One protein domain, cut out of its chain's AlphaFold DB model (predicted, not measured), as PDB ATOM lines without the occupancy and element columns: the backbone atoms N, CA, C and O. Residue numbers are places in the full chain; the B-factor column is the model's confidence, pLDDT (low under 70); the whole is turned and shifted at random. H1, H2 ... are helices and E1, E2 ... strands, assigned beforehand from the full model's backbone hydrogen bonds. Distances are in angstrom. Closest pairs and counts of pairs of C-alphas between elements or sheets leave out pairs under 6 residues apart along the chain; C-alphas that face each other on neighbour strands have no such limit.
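What this domain is: This is residues 2 to 69 and 225 to 272 of the 272 residues of the protein "DNA cytosine methyltransferase" of Crenarchaeota archaeon (UniProt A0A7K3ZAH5). An elongated body has a small two-strand hairpin, E2 and E3, and the longest helix, H5, about its middle; H3 and H4 lie side by side at one end with H2 on H3, while E1 and the loops of residues 26 to 50 make up much of the other. The short H1 packs on H5. The 116 printed residues hold E1, E2, E3, H1, H2, H3, H4 and H5 in that order, E2 and E3 being antiparallel; the class is mostly helix, with under half of the residues in named elements. The whole is only just loose, close to compact, with a radius of gyration of the C-alphas of 16.6 A and spans of 51 by 33 by 22 A.

Where its parts are: E2 is residues 8 to 10 and E3 residues 23 to 25. E1, residues 2 to 4, begins at C-alpha 2 (-36.260, -40.299, 2.016). H5, residues 257 to 268, is 16.3 A long and ends at C-alpha 268 (-28.663, -42.773, 11.929). H4 is residues 244 to 253, 14.2 A; H3 225 to 231, 9.7 A; H2 62 to 66; H1 51 to 54.

How they stand to each other: In the hairpin of E2 and E3, N 8 and O 25 are within hydrogen-bond range at 2.9 A. E2 and H5 are only just apart, at 8.2 A. E1 pairs with no named strand, but residues 2 to 3 pair antiparallel with 28 to 29. H5 touches H1 with residues 262 to 266 alone; the closest C-alphas, of Leu 51 and Phe 262, are 7.2 A apart. H3 touches H4 at a shallow tilt of 21 degrees, the same way; the closest C-alphas, of Pro 225 and Tyr 248, are 6.2 A apart. H2 touches H3, with C-alphas of Ile 66 and Glu 227 closest at 5.6 A. In H3, H4 and H5 every O i to N i+4 pair is within hydrogen-bond range; H2 has 0 of 1 but 2 of 2 O i to N i+3 pairs, and H1 is too short for an i+4 pair.

The domain as a whole: Residues 70 to 224 are not printed, and C-alphas 69 and 225 are 14.1 A apart across the cut. The links E2 to E3, E3 to H1 and H3 to H4 are long. No printed residue is under 70 in pLDDT.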
ATOM      1  N   CYS A   2     -35.178 -39.641   1.301       91.25
ATOM      2  CA  CYS A   2     -36.260 -40.299   2.016       91.25
ATOM      3  C   CYS A   2     -36.580 -39.398   3.209       91.25
ATOM      4  O   CYS A   2     -35.659 -39.057   3.950       91.25
ATOM      5  N   ILE A   3     -37.820 -38.938   3.340       93.94
ATOM      6  CA  ILE A   3     -38.223 -37.989   4.384       93.94
ATOM      7  C   ILE A   3     -39.303 -38.596   5.271       93.94
ATOM      8  O   ILE A   3     -39.914 -39.599   4.909       93.94
ATOM      9  N   THR A   4     -39.557 -37.973   6.417       93.12
ATOM     10  CA  THR A   4     -40.692 -38.341   7.273       93.12
ATOM     11  C   THR A   4     -42.022 -38.252   6.521       93.12
ATOM     12  O   THR A   4     -42.291 -37.211   5.920       93.12
ATOM     13  N   GLU A   5     -42.858 -39.298   6.587       92.56
ATOM     14  CA  GLU A   5     -44.196 -39.316   5.955       92.56
ATOM     15  C   GLU A   5     -45.076 -38.181   6.500       92.56
ATOM     16  O   GLU A   5     -45.762 -37.474   5.760       92.56
ATOM     17  N   ARG A   6     -45.025 -37.987   7.820       92.25
ATOM     18  CA  ARG A   6     -45.717 -36.921   8.541       92.25
ATOM     19  C   ARG A   6     -44.732 -36.172   9.431       92.25
ATOM     20  O   ARG A   6     -43.796 -36.788   9.940       92.25
ATOM     21  N   PRO A   7     -44.927 -34.861   9.648       90.38
ATOM     22  CA  PRO A   7     -44.056 -34.110  10.537       90.38
ATOM     23  C   PRO A   7     -44.118 -34.659  11.965       90.38
ATOM     24  O   PRO A   7     -45.202 -34.915  12.492       90.38
ATOM     25  N   LEU A   8     -42.961 -34.793  12.608       93.06
ATOM     26  CA  LEU A   8     -42.882 -35.186  14.013       93.06
ATOM     27  C   LEU A   8     -43.189 -33.968  14.878       93.06
ATOM     28  O   LEU A   8     -42.499 -32.953  14.777       93.06
ATOM     29  N   VAL A   9     -44.191 -34.065  15.746       94.06
ATOM     30  CA  VAL A   9     -44.510 -33.019  16.724       94.06
ATOM     31  C   VAL A   9     -44.030 -33.491  18.085       94.06
ATOM     32  O   VAL A   9     -44.645 -34.357  18.700       94.06
ATOM     33  N   LEU A  10     -42.901 -32.954  18.541       94.50
ATOM     34  CA  LEU A  10     -42.255 -33.391  19.776       94.50
ATOM     35  C   LEU A  10     -42.056 -32.211  20.726       94.50
ATOM     36  O   LEU A  10     -41.805 -31.080  20.301       94.50
ATOM     37  N   SER A  11     -42.137 -32.485  22.028       93.75
ATOM     38  CA  SER A  11     -41.816 -31.522  23.078       93.75
ATOM     39  C   SER A  11     -40.773 -32.090  24.039       93.75
ATOM     40  O   SER A  11     -40.826 -33.282  24.335       93.75
ATOM     41  N   PRO A  12     -39.856 -31.267  24.586       94.88
ATOM     42  CA  PRO A  12     -38.893 -31.731  25.585       94.88
ATOM     43  C   PRO A  12     -39.550 -32.413  26.794       94.88
ATOM     44  O   PRO A  12     -39.003 -33.382  27.317       94.88
ATOM     45  N   SER A  13     -40.751 -31.979  27.188       94.75
ATOM     46  CA  SER A  13     -41.529 -32.589  28.275       94.75
ATOM     47  C   SER A  13     -41.869 -34.063  28.068       94.75
ATOM     48  O   SER A  13     -42.053 -34.766  29.056       94.75
ATOM     49  N   THR A  14     -41.944 -34.538  26.821       94.31
ATOM     50  CA  THR A  14     -42.165 -35.961  26.505       94.31
ATOM     51  C   THR A  14     -40.945 -36.815  26.870       94.31
ATOM     52  O   THR A  14     -41.068 -38.002  27.156       94.31
ATOM     53  N   PHE A  15     -39.763 -36.198  26.917       95.56
ATOM     54  CA  PHE A  15     -38.478 -36.836  27.207       95.56
ATOM     55  C   PHE A  15     -37.981 -36.538  28.632       95.56
ATOM     56  O   PHE A  15     -36.782 -36.587  28.906       95.56
ATOM     57  N   GLY A  16     -38.881 -36.172  29.551       94.75
ATOM     58  CA  GLY A  16     -38.537 -35.893  30.948       94.75
ATOM     59  C   GLY A  16     -37.792 -34.576  31.170       94.75
ATOM     60  O   GLY A  16     -37.246 -34.358  32.248       94.75
ATOM     61  N   ILE A  17     -37.744 -33.692  30.172       95.50
ATOM     62  CA  ILE A  17     -37.115 -32.376  30.304       95.50
ATOM     63  C   ILE A  17     -38.200 -31.384  30.725       95.50
ATOM     64  O   ILE A  17     -39.214 -31.284  30.033       95.50
ATOM     65  N   PRO A  18     -38.026 -30.612  31.812       94.75
ATOM     66  CA  PRO A  18     -39.090 -29.799  32.400       94.75
ATOM     67  C   PRO A  18     -39.361 -28.504  31.610       94.75
ATOM     68  O   PRO A  18     -39.343 -27.403  32.156       94.75
ATOM     69  N   GLN A  19     -39.633 -28.615  30.309       92.12
ATOM     70  CA  GLN A  19     -40.001 -27.518  29.426       92.12
ATOM     71  C   GLN A  19     -41.163 -27.901  28.508       92.12
ATOM     72  O   GLN A  19     -41.080 -28.872  27.760       92.12
ATOM     73  N   ILE A  20     -42.193 -27.052  28.474       87.88
ATOM     74  CA  ILE A  20     -43.289 -27.171  27.502       87.88
ATOM     75  C   ILE A  20     -42.977 -26.294  26.289       87.88
ATOM     76  O   ILE A  20     -43.068 -25.060  26.345       87.88
ATOM     77  N   ARG A  21     -42.600 -26.937  25.183       88.88
ATOM     78  CA  ARG A  21     -42.366 -26.285  23.886       88.88
ATOM     79  C   ARG A  21     -42.458 -27.316  22.775       88.88
ATOM     80  O   ARG A  21     -41.531 -28.094  22.588       88.88
ATOM     81  N   GLU A  22     -43.577 -27.348  22.069       91.25
ATOM     82  CA  GLU A  22     -43.722 -28.215  20.903       91.25
ATOM     83  C   GLU A  22     -42.941 -27.654  19.713       91.25
ATOM     84  O   GLU A  22     -42.806 -26.431  19.517       91.25
ATOM     85  N   ARG A  23     -42.375 -28.578  18.943       92.06
ATOM     86  CA  ARG A  23     -41.589 -28.321  17.747       92.06
ATOM     87  C   ARG A  23     -41.930 -29.350  16.689       92.06
ATOM     88  O   ARG A  23     -42.160 -30.513  16.999       92.06
ATOM     89  N   ILE A  24     -41.941 -28.877  15.450       94.31
ATOM     90  CA  ILE A  24     -42.110 -29.714  14.274       94.31
ATOM     91  C   ILE A  24     -40.719 -30.082  13.764       94.31
ATOM     92  O   ILE A  24     -39.900 -29.191  13.526       94.31
ATOM     93  N   TYR A  25     -40.472 -31.375  13.585       94.69
ATOM     94  CA  TYR A  25     -39.251 -31.910  12.997       94.69
ATOM     95  C   TYR A  25     -39.595 -32.640  11.701       94.69
ATOM     96  O   TYR A  25     -40.511 -33.461  11.656       94.69
ATOM     97  N   ILE A  26     -38.849 -32.321  10.646       94.69
ATOM     98  CA  ILE A  26     -38.926 -32.987   9.347       94.69
ATOM     99  C   ILE A  26     -37.546 -33.582   9.113       94.69
ATOM    100  O   ILE A  26     -36.571 -32.839   8.994       94.69
ATOM    101  N   LEU A  27     -37.456 -34.910   9.115       94.38
ATOM    102  CA  LEU A  27     -36.183 -35.612   8.959       94.38
ATOM    103  C   LEU A  27     -36.000 -36.027   7.506       94.38
ATOM    104  O   LEU A  27     -36.974 -36.235   6.782       94.38
ATOM    105  N   GLY A  28     -34.744 -36.155   7.093       92.94
ATOM    106  CA  GLY A  28     -34.405 -36.577   5.747       92.94
ATOM    107  C   GLY A  28     -33.092 -37.339   5.708       92.94
ATOM    108  O   GLY A  28     -32.077 -36.841   6.183       92.94
ATOM    109  N   ILE A  29     -33.112 -38.507   5.072       92.75
ATOM    110  CA  ILE A  29     -31.928 -39.312   4.758       92.75
ATOM    111  C   ILE A  29     -31.699 -39.256   3.250       92.75
ATOM    112  O   ILE A  29     -32.633 -39.321   2.438       92.75
ATOM    113  N   ARG A  30     -30.447 -39.094   2.824       92.94
ATOM    114  CA  ARG A  30     -30.119 -39.072   1.394       92.94
ATOM    115  C   ARG A  30     -30.322 -40.473   0.805       92.94
ATOM    116  O   ARG A  30     -29.883 -41.458   1.379       92.94
ATOM    117  N   ASN A  31     -30.933 -40.572  -0.381       89.88
ATOM    118  CA  ASN A  31     -31.267 -41.874  -0.990       89.88
ATOM    119  C   ASN A  31     -30.046 -42.785  -1.211       89.88
ATOM    120  O   ASN A  31     -30.220 -43.988  -1.319       89.88
ATOM    121  N   SER A  32     -28.840 -42.216  -1.305       92.56
ATOM    122  CA  SER A  32     -27.593 -42.953  -1.527       92.56
ATOM    123  C   SER A  32     -27.051 -43.676  -0.292       92.56
ATOM    124  O   SER A  32     -26.158 -44.491  -0.456       92.56
ATOM    125  N   ILE A  33     -27.526 -43.338   0.912       91.94
ATOM    126  CA  ILE A  33     -27.034 -43.897   2.188       91.94
ATOM    127  C   ILE A  33     -28.153 -44.545   3.011       91.94
ATOM    128  O   ILE A  33     -27.937 -44.923   4.153       91.94
ATOM    129  N   LYS A  34     -29.379 -44.609   2.476       90.31
ATOM    130  CA  LYS A  34     -30.511 -45.173   3.216       90.31
ATOM    131  C   LYS A  34     -30.402 -46.695   3.265       90.31
ATOM    132  O   LYS A  34     -30.151 -47.325   2.236       90.31
ATOM    133  N   ASP A  35     -30.718 -47.275   4.412       89.38
ATOM    134  CA  ASP A  35     -30.911 -48.713   4.531       89.38
ATOM    135  C   ASP A  35     -32.249 -49.101   3.881       89.38
ATOM    136  O   ASP A  35     -33.338 -48.871   4.414       89.38
ATOM    137  N   THR A  36     -32.173 -49.669   2.677       86.50
ATOM    138  CA  THR A  36     -33.357 -50.097   1.910       86.50
ATOM    139  C   THR A  36     -34.116 -51.251   2.558       86.50
ATOM    140  O   THR A  36     -35.306 -51.402   2.276       86.50
ATOM    141  N   SER A  37     -33.471 -52.030   3.435       85.81
ATOM    142  CA  SER A  37     -34.131 -53.115   4.166       85.81
ATOM    143  C   SER A  37     -35.063 -52.582   5.256       85.81
ATOM    144  O   SER A  37     -36.119 -53.165   5.496       85.81
ATOM    145  N   LYS A  38     -34.710 -51.438   5.856       85.06
ATOM    146  CA  LYS A  38     -35.505 -50.759   6.890       85.06
ATOM    147  C   LYS A  38     -36.516 -49.778   6.296       85.06
ATOM    148  O   LYS A  38     -37.639 -49.698   6.770       85.06
ATOM    149  N   LEU A  39     -36.151 -49.069   5.224       86.19
ATOM    150  CA  LEU A  39     -36.971 -48.020   4.597       86.19
ATOM    151  C   LEU A  39     -37.508 -48.446   3.222       86.19
ATOM    152  O   LEU A  39     -37.193 -47.845   2.182       86.19
ATOM    153  N   SER A  40     -38.323 -49.502   3.223       77.19
ATOM    154  CA  SER A  40     -38.801 -50.190   2.016       77.19
ATOM    155  C   SER A  40     -39.876 -49.422   1.231       77.19
ATOM    156  O   SER A  40     -39.915 -49.502   0.006       77.19
ATOM    157  N   ASN A  41     -40.703 -48.614   1.898       82.31
ATOM    158  CA  ASN A  41     -41.799 -47.846   1.284       82.31
ATOM    159  C   ASN A  41     -41.434 -46.386   0.941       82.31
ATOM    160  O   ASN A  41     -42.285 -45.626   0.483       82.31
ATOM    161  N   GLY A  42     -40.169 -45.991   1.123       81.38
ATOM    162  CA  GLY A  42     -39.660 -44.689   0.682       81.38
ATOM    163  C   GLY A  42     -39.957 -43.500   1.601       81.38
ATOM    164  O   GLY A  42     -39.622 -42.377   1.219       81.38
ATOM    165  N   PHE A  43     -40.502 -43.740   2.796       90.44
ATOM    166  CA  PHE A  43     -40.697 -42.733   3.842       90.44
ATOM    167  C   PHE A  43     -40.116 -43.198   5.179       90.44
ATOM    168  O   PHE A  43     -39.947 -44.391   5.399       90.44
ATOM    169  N   ILE A  44     -39.830 -42.242   6.065       91.88
ATOM    170  CA  ILE A  44     -39.490 -42.490   7.472       91.88
ATOM    171  C   ILE A  44     -40.783 -42.379   8.294       91.88
ATOM    172  O   ILE A  44     -41.453 -41.341   8.261       91.88
ATOM    173  N   HIS A  45     -41.142 -43.423   9.028       90.06
ATOM    174  CA  HIS A  45     -42.295 -43.453   9.929       90.06
ATOM    175  C   HIS A  45     -41.845 -43.120  11.346       90.06
ATOM    176  O   HIS A  45     -40.667 -43.207  11.685       90.06
ATOM    177  N   VAL A  46     -42.793 -42.718  12.191       85.88
ATOM    178  CA  VAL A  46     -42.499 -42.444  13.607       85.88
ATOM    179  C   VAL A  46     -41.977 -43.704  14.300       85.88
ATOM    180  O   VAL A  46     -40.995 -43.627  15.036       85.88
ATOM    181  N   ASP A  47     -42.577 -44.853  13.988       87.94
ATOM    182  CA  ASP A  47     -42.219 -46.149  14.567       87.94
ATOM    183  C   ASP A  47     -40.799 -46.590  14.166       87.94
ATOM    184  O   ASP A  47     -40.103 -47.208  14.969       87.94
ATOM    185  N   ASP A  48     -40.319 -46.185  12.980       88.75
ATOM    186  CA  ASP A  48     -38.949 -46.467  12.517       88.75
ATOM    187  C   ASP A  48     -37.888 -45.794  13.407       88.75
ATOM    188  O   ASP A  48     -36.749 -46.250  13.481       88.75
ATOM    189  N   LEU A  49     -38.247 -44.697  14.082       90.50
ATOM    190  CA  LEU A  49     -37.344 -43.939  14.950       90.50
ATOM    191  C   LEU A  49     -37.324 -44.454  16.391       90.50
ATOM    192  O   LEU A  49     -36.517 -43.961  17.170       90.50
ATOM    193  N   ASN A  50     -38.224 -45.368  16.775       91.38
ATOM    194  CA  ASN A  50     -38.266 -45.998  18.102       91.38
ATOM    195  C   ASN A  50     -38.053 -45.025  19.292       91.38
ATOM    196  O   ASN A  50     -37.353 -45.322  20.264       91.38
ATOM    197  N   LEU A  51     -38.638 -43.822  19.215       92.50
ATOM    198  CA  LEU A  51     -38.390 -42.762  20.204       92.50
ATOM    199  C   LEU A  51     -39.025 -43.052  21.568       92.50
ATOM    200  O   LEU A  51     -38.614 -42.452  22.565       92.50
ATOM    201  N   ASP A  52     -39.987 -43.974  21.621       90.69
ATOM    202  CA  ASP A  52     -40.722 -44.359  22.828       90.69
ATOM    203  C   ASP A  52     -39.794 -44.847  23.946       90.69
ATOM    204  O   ASP A  52     -40.040 -44.581  25.123       90.69
ATOM    205  N   GLY A  53     -38.666 -45.479  23.591       89.56
ATOM    206  CA  GLY A  53     -37.643 -45.909  24.549       89.56
ATOM    207  C   GLY A  53     -36.978 -44.759  25.321       89.56
ATOM    208  O   GLY A  53     -36.352 -44.987  26.356       89.56
ATOM    209  N   HIS A  54     -37.128 -43.518  24.853       93.06
ATOM    210  CA  HIS A  54     -36.613 -42.315  25.508       93.06
ATOM    211  C   HIS A  54     -37.688 -41.525  26.264       93.06
ATOM    212  O   HIS A  54     -37.369 -40.510  26.894       93.06
ATOM    213  N   TYR A  55     -38.956 -41.935  26.189       94.38
ATOM    214  CA  TYR A  55     -40.039 -41.192  26.814       94.38
ATOM    215  C   TYR A  55     -39.950 -41.276  28.329       94.38
ATOM    216  O   TYR A  55     -39.745 -42.332  28.928       94.38
ATOM    217  N   LYS A  56     -40.113 -40.120  28.964       95.25
ATOM    218  CA  LYS A  56     -40.047 -39.993  30.411       95.25
ATOM    219  C   LYS A  56     -41.026 -38.927  30.867       95.25
ATOM    220  O   LYS A  56     -41.076 -37.827  30.322       95.25
ATOM    221  N   ARG A  57     -41.796 -39.257  31.900       93.81
ATOM    222  CA  ARG A  57     -42.694 -38.303  32.541       93.81
ATOM    223  C   ARG A  57     -41.891 -37.316  33.387       93.81
ATOM    224  O   ARG A  57     -40.924 -37.694  34.042       93.81
ATOM    225  N   VAL A  58     -42.307 -36.056  33.345       95.06
ATOM    226  CA  VAL A  58     -41.822 -35.011  34.249       95.06
ATOM    227  C   VAL A  58     -42.675 -35.012  35.512       95.06
ATOM    228  O   VAL A  58     -43.907 -35.021  35.434       95.06
ATOM    229  N   GLU A  59     -42.008 -34.962  36.655       95.56
ATOM    230  CA  GLU A  59     -42.607 -34.992  37.983       95.56
ATOM    231  C   GLU A  59     -42.636 -33.601  38.639       95.56
ATOM    232  O   GLU A  59     -42.087 -32.609  38.143       95.56
ATOM    233  N   LEU A  60     -43.334 -33.498  39.772       95.94
ATOM    234  CA  LEU A  60     -43.375 -32.268  40.560       95.94
ATOM    235  C   LEU A  60     -41.962 -31.909  41.050       95.94
ATOM    236  O   LEU A  60     -41.259 -32.756  41.588       95.94
ATOM    237  N   PHE A  61     -41.580 -30.639  40.897       96.12
ATOM    238  CA  PHE A  61     -40.260 -30.077  41.223       96.12
ATOM    239  C   PHE A  61     -39.109 -30.416  40.268       96.12
ATOM    240  O   PHE A  61     -38.020 -29.871  40.459       96.12
ATOM    241  N   ASP A  62     -39.317 -31.196  39.203       95.50
ATOM    242  CA  ASP A  62     -38.262 -31.454  38.209       95.50
ATOM    243  C   ASP A  62     -37.708 -30.161  37.596       95.50
ATOM    244  O   ASP A  62     -36.501 -30.035  37.385       95.50
ATOM    245  N   ALA A  63     -38.559 -29.150  37.391       94.69
ATOM    246  CA  ALA A  63     -38.106 -27.849  36.911       94.69
ATOM    247  C   ALA A  63     -37.064 -27.219  37.846       94.69
ATOM    248  O   ALA A  63     -36.098 -26.628  37.377       94.69
ATOM    249  N   MET A  64     -37.192 -27.385  39.162       95.19
ATOM    250  CA  MET A  64     -36.285 -26.753  40.126       95.19
ATOM    251  C   MET A  64     -34.867 -27.333  40.088       95.19
ATOM    252  O   MET A  64     -33.932 -26.681  40.546       95.19
ATOM    253  N   GLN A  65     -34.673 -28.511  39.486       94.56
ATOM    254  CA  GLN A  65     -33.361 -29.157  39.384       94.56
ATOM    255  C   GLN A  65     -32.385 -28.405  38.466       94.56
ATOM    256  O   GLN A  65     -31.175 -28.602  38.570       94.56
ATOM    257  N   ILE A  66     -32.874 -27.528  37.578       93.94
ATOM    258  CA  ILE A  66     -31.987 -26.735  36.713       93.94
ATOM    259  C   ILE A  66     -31.291 -25.598  37.474       93.94
ATOM    260  O   ILE A  66     -30.313 -25.043  36.964       93.94
ATOM    261  N   LEU A  67     -31.818 -25.221  38.645       95.31
ATOM    262  CA  LEU A  67     -31.410 -24.020  39.358       95.31
ATOM    263  C   LEU A  67     -30.002 -24.162  39.945       95.31
ATOM    264  O   LEU A  67     -29.631 -25.185  40.523       95.31
ATOM    265  N   ASP A  68     -29.211 -23.110  39.793       94.19
ATOM    266  CA  ASP A  68     -27.878 -22.994  40.359       94.19
ATOM    267  C   ASP A  68     -27.937 -22.615  41.839       94.19
ATOM    268  O   ASP A  68     -28.778 -21.827  42.274       94.19
ATOM    269  N   LYS A  69     -26.984 -23.149  42.613       90.31
ATOM    270  CA  LYS A  69     -26.838 -22.837  44.042       90.31
ATOM    271  C   LYS A  69     -26.329 -21.414  44.284       90.31
ATOM    272  O   LYS A  69     -26.738 -20.779  45.243       90.31
ATOM    273  N   PRO A 225     -29.132 -17.070  32.461       93.31
ATOM    274  CA  PRO A 225     -28.895 -17.615  31.128       93.31
ATOM    275  C   PRO A 225     -28.351 -19.050  31.157       93.31
ATOM    276  O   PRO A 225     -28.723 -19.858  30.312       93.31
ATOM    277  N   PHE A 226     -27.525 -19.401  32.148       94.12
ATOM    278  CA  PHE A 226     -26.999 -20.761  32.295       94.12
ATOM    279  C   PHE A 226     -28.076 -21.753  32.749       94.12
ATOM    280  O   PHE A 226     -28.162 -22.845  32.195       94.12
ATOM    281  N   GLU A 227     -28.957 -21.371  33.676       95.31
ATOM    282  CA  GLU A 227     -30.118 -22.192  34.055       95.31
ATOM    283  C   GLU A 227     -31.054 -22.392  32.849       95.31
ATOM    284  O   GLU A 227     -31.456 -23.512  32.534       95.31
ATOM    285  N   ALA A 228     -31.325 -21.322  32.094       93.94
ATOM    286  CA  ALA A 228     -32.075 -21.378  30.841       93.94
ATOM    287  C   ALA A 228     -31.402 -22.275  29.778       93.94
ATOM    288  O   ALA A 228     -32.088 -22.944  29.003       93.94
ATOM    289  N   ALA A 229     -30.070 -22.331  29.749       94.62
ATOM    290  CA  ALA A 229     -29.313 -23.205  28.861       94.62
ATOM    291  C   ALA A 229     -29.404 -24.680  29.265       94.62
ATOM    292  O   ALA A 229     -29.610 -25.530  28.398       94.62
ATOM    293  N   LYS A 230     -29.333 -24.983  30.568       95.44
ATOM    294  CA  LYS A 230     -29.587 -26.334  31.096       95.44
ATOM    295  C   LYS A 230     -30.992 -26.814  30.739       95.44
ATOM    296  O   LYS A 230     -31.158 -27.970  30.363       95.44
ATOM    297  N   LEU A 231     -31.986 -25.922  30.773       94.00
ATOM    298  CA  LEU A 231     -33.351 -26.225  30.330       94.00
ATOM    299  C   LEU A 231     -33.428 -26.601  28.837       94.00
ATOM    300  O   LEU A 231     -34.242 -27.433  28.448       94.00
ATOM    301  N   GLN A 232     -32.577 -26.005  27.995       94.12
ATOM    302  CA  GLN A 232     -32.391 -26.398  26.588       94.12
ATOM    303  C   GLN A 232     -31.432 -27.591  26.407       94.12
ATOM    304  O   GLN A 232     -31.138 -27.978  25.276       94.12
ATOM    305  N   SER A 233     -30.952 -28.179  27.505       95.62
ATOM    306  CA  SER A 233     -29.997 -29.289  27.528       95.62
ATOM    307  C   SER A 233     -28.658 -28.985  26.849       95.62
ATOM    308  O   SER A 233     -27.990 -29.894  26.361       95.62
ATOM    309  N   PHE A 234     -28.239 -27.714  26.826       95.94
ATOM    310  CA  PHE A 234     -26.889 -27.358  26.390       95.94
ATOM    311  C   PHE A 234     -25.836 -27.875  27.372       95.94
ATOM    312  O   PHE A 234     -26.077 -28.006  28.574       95.94
ATOM    313  N   GLN A 235     -24.638 -28.131  26.849       91.75
ATOM    314  CA  GLN A 235     -23.500 -28.536  27.665       91.75
ATOM    315  C   GLN A 235     -23.066 -27.398  28.612       91.75
ATOM    316  O   GLN A 235     -23.147 -26.226  28.234       91.75
ATOM    317  N   PRO A 236     -22.553 -27.709  29.820       85.44
ATOM    318  CA  PRO A 236     -22.187 -26.692  30.814       85.44
ATOM    319  C   PRO A 236     -21.109 -25.697  30.359       85.44
ATOM    320  O   PRO A 236     -21.037 -24.586  30.875       85.44
ATOM    321  N   ASN A 237     -20.264 -26.086  29.404       88.69
ATOM    322  CA  ASN A 237     -19.158 -25.291  28.867       88.69
ATOM    323  C   ASN A 237     -19.561 -24.383  27.689       88.69
ATOM    324  O   ASN A 237     -18.683 -23.823  27.025       88.69
ATOM    325  N   ILE A 238     -20.859 -24.247  27.401       91.19
ATOM    326  CA  ILE A 238     -21.338 -23.366  26.338       91.19
ATOM    327  C   ILE A 238     -20.896 -21.918  26.580       91.19
ATOM    328  O   ILE A 238     -21.007 -21.375  27.680       91.19
ATOM    329  N   LYS A 239     -20.386 -21.281  25.525       91.50
ATOM    330  CA  LYS A 239     -19.983 -19.873  25.545       91.50
ATOM    331  C   LYS A 239     -21.089 -19.026  24.941       91.50
ATOM    332  O   LYS A 239     -21.445 -19.207  23.779       91.50
ATOM    333  N   PHE A 240     -21.599 -18.084  25.722       92.12
ATOM    334  CA  PHE A 240     -22.575 -17.113  25.254       92.12
ATOM    335  C   PHE A 240     -21.901 -15.828  24.779       92.12
ATOM    336  O   PHE A 240     -20.917 -15.383  25.366       92.12
ATOM    337  N   ILE A 241     -22.454 -15.225  23.725       93.19
ATOM    338  CA  ILE A 241     -22.006 -13.943  23.178       93.19
ATOM    339  C   ILE A 241     -23.184 -12.969  23.210       93.19
ATOM    340  O   ILE A 241     -24.254 -13.259  22.667       93.19
ATOM    341  N   GLY A 242     -22.964 -11.800  23.813       93.12
ATOM    342  CA  GLY A 242     -23.948 -10.723  23.915       93.12
ATOM    343  C   GLY A 242     -24.481 -10.510  25.331       93.12
ATOM    344  O   GLY A 242     -24.008 -11.094  26.302       93.12
ATOM    345  N   SER A 243     -25.466  -9.624  25.438       92.88
ATOM    346  CA  SER A 243     -26.185  -9.324  26.680       92.88
ATOM    347  C   SER A 243     -27.109 -10.471  27.104       92.88
ATOM    348  O   SER A 243     -27.596 -11.218  26.256       92.88
ATOM    349  N   ASP A 244     -27.451 -10.548  28.395       91.44
ATOM    350  CA  ASP A 244     -28.419 -11.528  28.924       91.44
ATOM    351  C   ASP A 244     -29.721 -11.554  28.099       91.44
ATOM    352  O   ASP A 244     -30.261 -12.620  27.812       91.44
ATOM    353  N   ASN A 245     -30.191 -10.394  27.626       87.94
ATOM    354  CA  ASN A 245     -31.377 -10.280  26.771       87.94
ATOM    355  C   ASN A 245     -31.231 -11.008  25.437       87.94
ATOM    356  O   ASN A 245     -32.147 -11.714  25.008       87.94
ATOM    357  N   GLN A 246     -30.084 -10.836  24.781       91.00
ATOM    358  CA  GLN A 246     -29.776 -11.534  23.536       91.00
ATOM    359  C   GLN A 246     -29.662 -13.036  23.791       91.00
ATOM    360  O   GLN A 246     -30.209 -13.818  23.018       91.00
ATOM    361  N   ILE A 247     -29.048 -13.437  24.905       92.25
ATOM    362  CA  ILE A 247     -28.872 -14.847  25.260       92.25
ATOM    363  C   ILE A 247     -30.219 -15.520  25.550       92.25
ATOM    364  O   ILE A 247     -30.496 -16.582  24.999       92.25
ATOM    365  N   TYR A 248     -31.110 -14.901  26.335       90.69
ATOM    366  CA  TYR A 248     -32.459 -15.442  26.558       90.69
ATOM    367  C   TYR A 248     -33.251 -15.579  25.255       90.69
ATOM    368  O   TYR A 248     -33.990 -16.548  25.098       90.69
ATOM    369  N   SER A 249     -33.100 -14.629  24.327       88.19
ATOM    370  CA  SER A 249     -33.733 -14.694  23.005       88.19
ATOM    371  C   SER A 249     -33.168 -15.843  22.162       88.19
ATOM    372  O   SER A 249     -33.931 -16.629  21.603       88.19
ATOM    373  N   GLN A 250     -31.840 -16.002  22.127       91.00
ATOM    374  CA  GLN A 250     -31.173 -17.120  21.451       91.00
ATOM    375  C   GLN A 250     -31.657 -18.460  22.019       91.00
ATOM    376  O   GLN A 250     -32.192 -19.278  21.277       91.00
ATOM    377  N   LEU A 251     -31.577 -18.644  23.340       91.56
ATOM    378  CA  LEU A 251     -32.030 -19.855  24.034       91.56
ATOM    379  C   LEU A 251     -33.530 -20.115  23.855       91.56
ATOM    380  O   LEU A 251     -33.950 -21.264  23.762       91.56
ATOM    381  N   GLY A 252     -34.343 -19.062  23.795       88.44
ATOM    382  CA  GLY A 252     -35.770 -19.176  23.528       88.44
ATOM    383  C   GLY A 252     -36.099 -19.659  22.120       88.44
ATOM    384  O   GLY A 252     -37.084 -20.376  21.919       88.44
ATOM    385  N   ASN A 253     -35.273 -19.302  21.141       88.69
ATOM    386  CA  ASN A 253     -35.435 -19.721  19.753       88.69
ATOM    387  C   ASN A 253     -34.755 -21.058  19.439       88.69
ATOM    388  O   ASN A 253     -35.155 -21.713  18.478       88.69
ATOM    389  N   SER A 254     -33.811 -21.497  20.271       90.31
ATOM    390  CA  SER A 254     -33.176 -22.807  20.160       90.31
ATOM    391  C   SER A 254     -34.175 -23.967  20.228       90.31
ATOM    392  O   SER A 254     -35.273 -23.881  20.793       90.31
ATOM    393  N   VAL A 255     -33.764 -25.078  19.624       92.50
ATOM    394  CA  VAL A 255     -34.330 -26.404  19.870       92.50
ATOM    395  C   VAL A 255     -33.603 -27.039  21.054       92.50
ATOM    396  O   VAL A 255     -32.423 -26.766  21.275       92.50
ATOM    397  N   ASN A 256     -34.292 -27.897  21.803       95.50
ATOM    398  CA  ASN A 256     -33.655 -28.614  22.898       95.50
ATOM    399  C   ASN A 256     -32.634 -29.624  22.343       95.50
ATOM    400  O   ASN A 256     -32.971 -30.464  21.506       95.50
ATOM    401  N   VAL A 257     -31.395 -29.547  22.830       96.06
ATOM    402  CA  VAL A 257     -30.256 -30.318  22.313       96.06
ATOM    403  C   VAL A 257     -30.438 -31.818  22.535       96.06
ATOM    404  O   VAL A 257     -30.096 -32.612  21.662       96.06
ATOM    405  N   LYS A 258     -31.018 -32.224  23.668       96.19
ATOM    406  CA  LYS A 258     -31.205 -33.641  23.994       96.19
ATOM    407  C   LYS A 258     -32.281 -34.289  23.125       96.19
ATOM    408  O   LYS A 258     -32.104 -35.420  22.691       96.19
ATOM    409  N   VAL A 259     -33.348 -33.553  22.809       96.44
ATOM    410  CA  VAL A 259     -34.371 -34.011  21.853       96.44
ATOM    411  C   VAL A 259     -33.755 -34.229  20.470       96.44
ATOM    412  O   VAL A 259     -33.978 -35.272  19.864       96.44
ATOM    413  N   ILE A 260     -32.933 -33.287  19.991       96.56
ATOM    414  CA  ILE A 260     -32.204 -33.450  18.722       96.56
ATOM    415  C   ILE A 260     -31.281 -34.666  18.765       96.56
ATOM    416  O   ILE A 260     -31.241 -35.413  17.793       96.56
ATOM    417  N   GLN A 261     -30.573 -34.883  19.876       96.56
ATOM    418  CA  GLN A 261     -29.713 -36.050  20.045       96.56
ATOM    419  C   GLN A 261     -30.505 -37.357  19.886       96.56
ATOM    420  O   GLN A 261     -30.112 -38.182  19.072       96.56
ATOM    421  N   PHE A 262     -31.635 -37.519  20.585       96.38
ATOM    422  CA  PHE A 262     -32.466 -38.727  20.464       96.38
ATOM    423  C   PHE A 262     -32.990 -38.940  19.043       96.38
ATOM    424  O   PHE A 262     -32.963 -40.056  18.533       96.38
ATOM    425  N   ILE A 263     -33.431 -37.865  18.383       95.50
ATOM    426  CA  ILE A 263     -33.880 -37.920  16.990       95.50
ATOM    427  C   ILE A 263     -32.734 -38.365  16.072       95.50
ATOM    428  O   ILE A 263     -32.932 -39.241  15.237       95.50
ATOM    429  N   ALA A 264     -31.550 -37.766  16.216       95.12
ATOM    430  CA  ALA A 264     -30.405 -38.034  15.353       95.12
ATOM    431  C   ALA A 264     -29.848 -39.451  15.548       95.12
ATOM    432  O   ALA A 264     -29.615 -40.142  14.563       95.12
ATOM    433  N   GLU A 265     -29.681 -39.897  16.797       94.81
ATOM    434  CA  GLU A 265     -29.202 -41.247  17.123       94.81
ATOM    435  C   GLU A 265     -30.080 -42.318  16.473       94.81
ATOM    436  O   GLU A 265     -29.558 -43.224  15.831       94.81
ATOM    437  N   ASN A 266     -31.405 -42.173  16.564       94.44
ATOM    438  CA  ASN A 266     -32.335 -43.119  15.956       94.44
ATOM    439  C   ASN A 266     -32.409 -42.979  14.429       94.44
ATOM    440  O   ASN A 266     -32.468 -43.989  13.733       94.44
ATOM    441  N   LEU A 267     -32.325 -41.758  13.889       94.06
ATOM    442  CA  LEU A 267     -32.273 -41.535  12.442       94.06
ATOM    443  C   LEU A 267     -31.060 -42.223  11.802       94.06
ATOM    444  O   LEU A 267     -31.201 -42.860  10.762       94.06
ATOM    445  N   PHE A 268     -29.886 -42.143  12.434       93.25
ATOM    446  CA  PHE A 268     -28.663 -42.773  11.929       93.25
ATOM    447  C   PHE A 268     -28.721 -44.303  11.938       93.25
ATOM    448  O   PHE A 268     -28.006 -44.941  11.173       93.25
ATOM    449  N   THR A 269     -29.612 -44.923  12.721       92.50
ATOM    450  CA  THR A 269     -29.833 -46.378  12.629       92.50
ATOM    451  C   THR A 269     -30.495 -46.808  11.318       92.50
ATOM    452  O   THR A 269     -30.514 -48.001  11.012       92.50
ATOM    453  N   LEU A 270     -31.035 -45.861  10.547       91.00
ATOM    454  CA  LEU A 270     -31.691 -46.086   9.259       91.00
ATOM    455  C   LEU A 270     -30.746 -45.831   8.069       91.00
ATOM    456  O   LEU A 270     -31.174 -45.879   6.911       91.00
ATOM    457  N   GLU A 271     -29.475 -45.539   8.347       89.06
ATOM    458  CA  GLU A 271     -28.405 -45.406   7.360       89.06
ATOM    459  C   GLU A 271     -27.648 -46.738   7.198       89.06
ATOM    460  O   GLU A 271     -27.651 -47.576   8.105       89.06
ATOM    461  N   GLN A 272     -27.044 -46.941   6.023       76.69
ATOM    462  CA  GLN A 272     -26.239 -48.116   5.664       76.69
ATOM    463  C   GLN A 272     -24.754 -47.770   5.539       76.69
ATOM    464  O   GLN A 272     -24.445 -46.709   4.947       76.69
TER     465      GLN A 272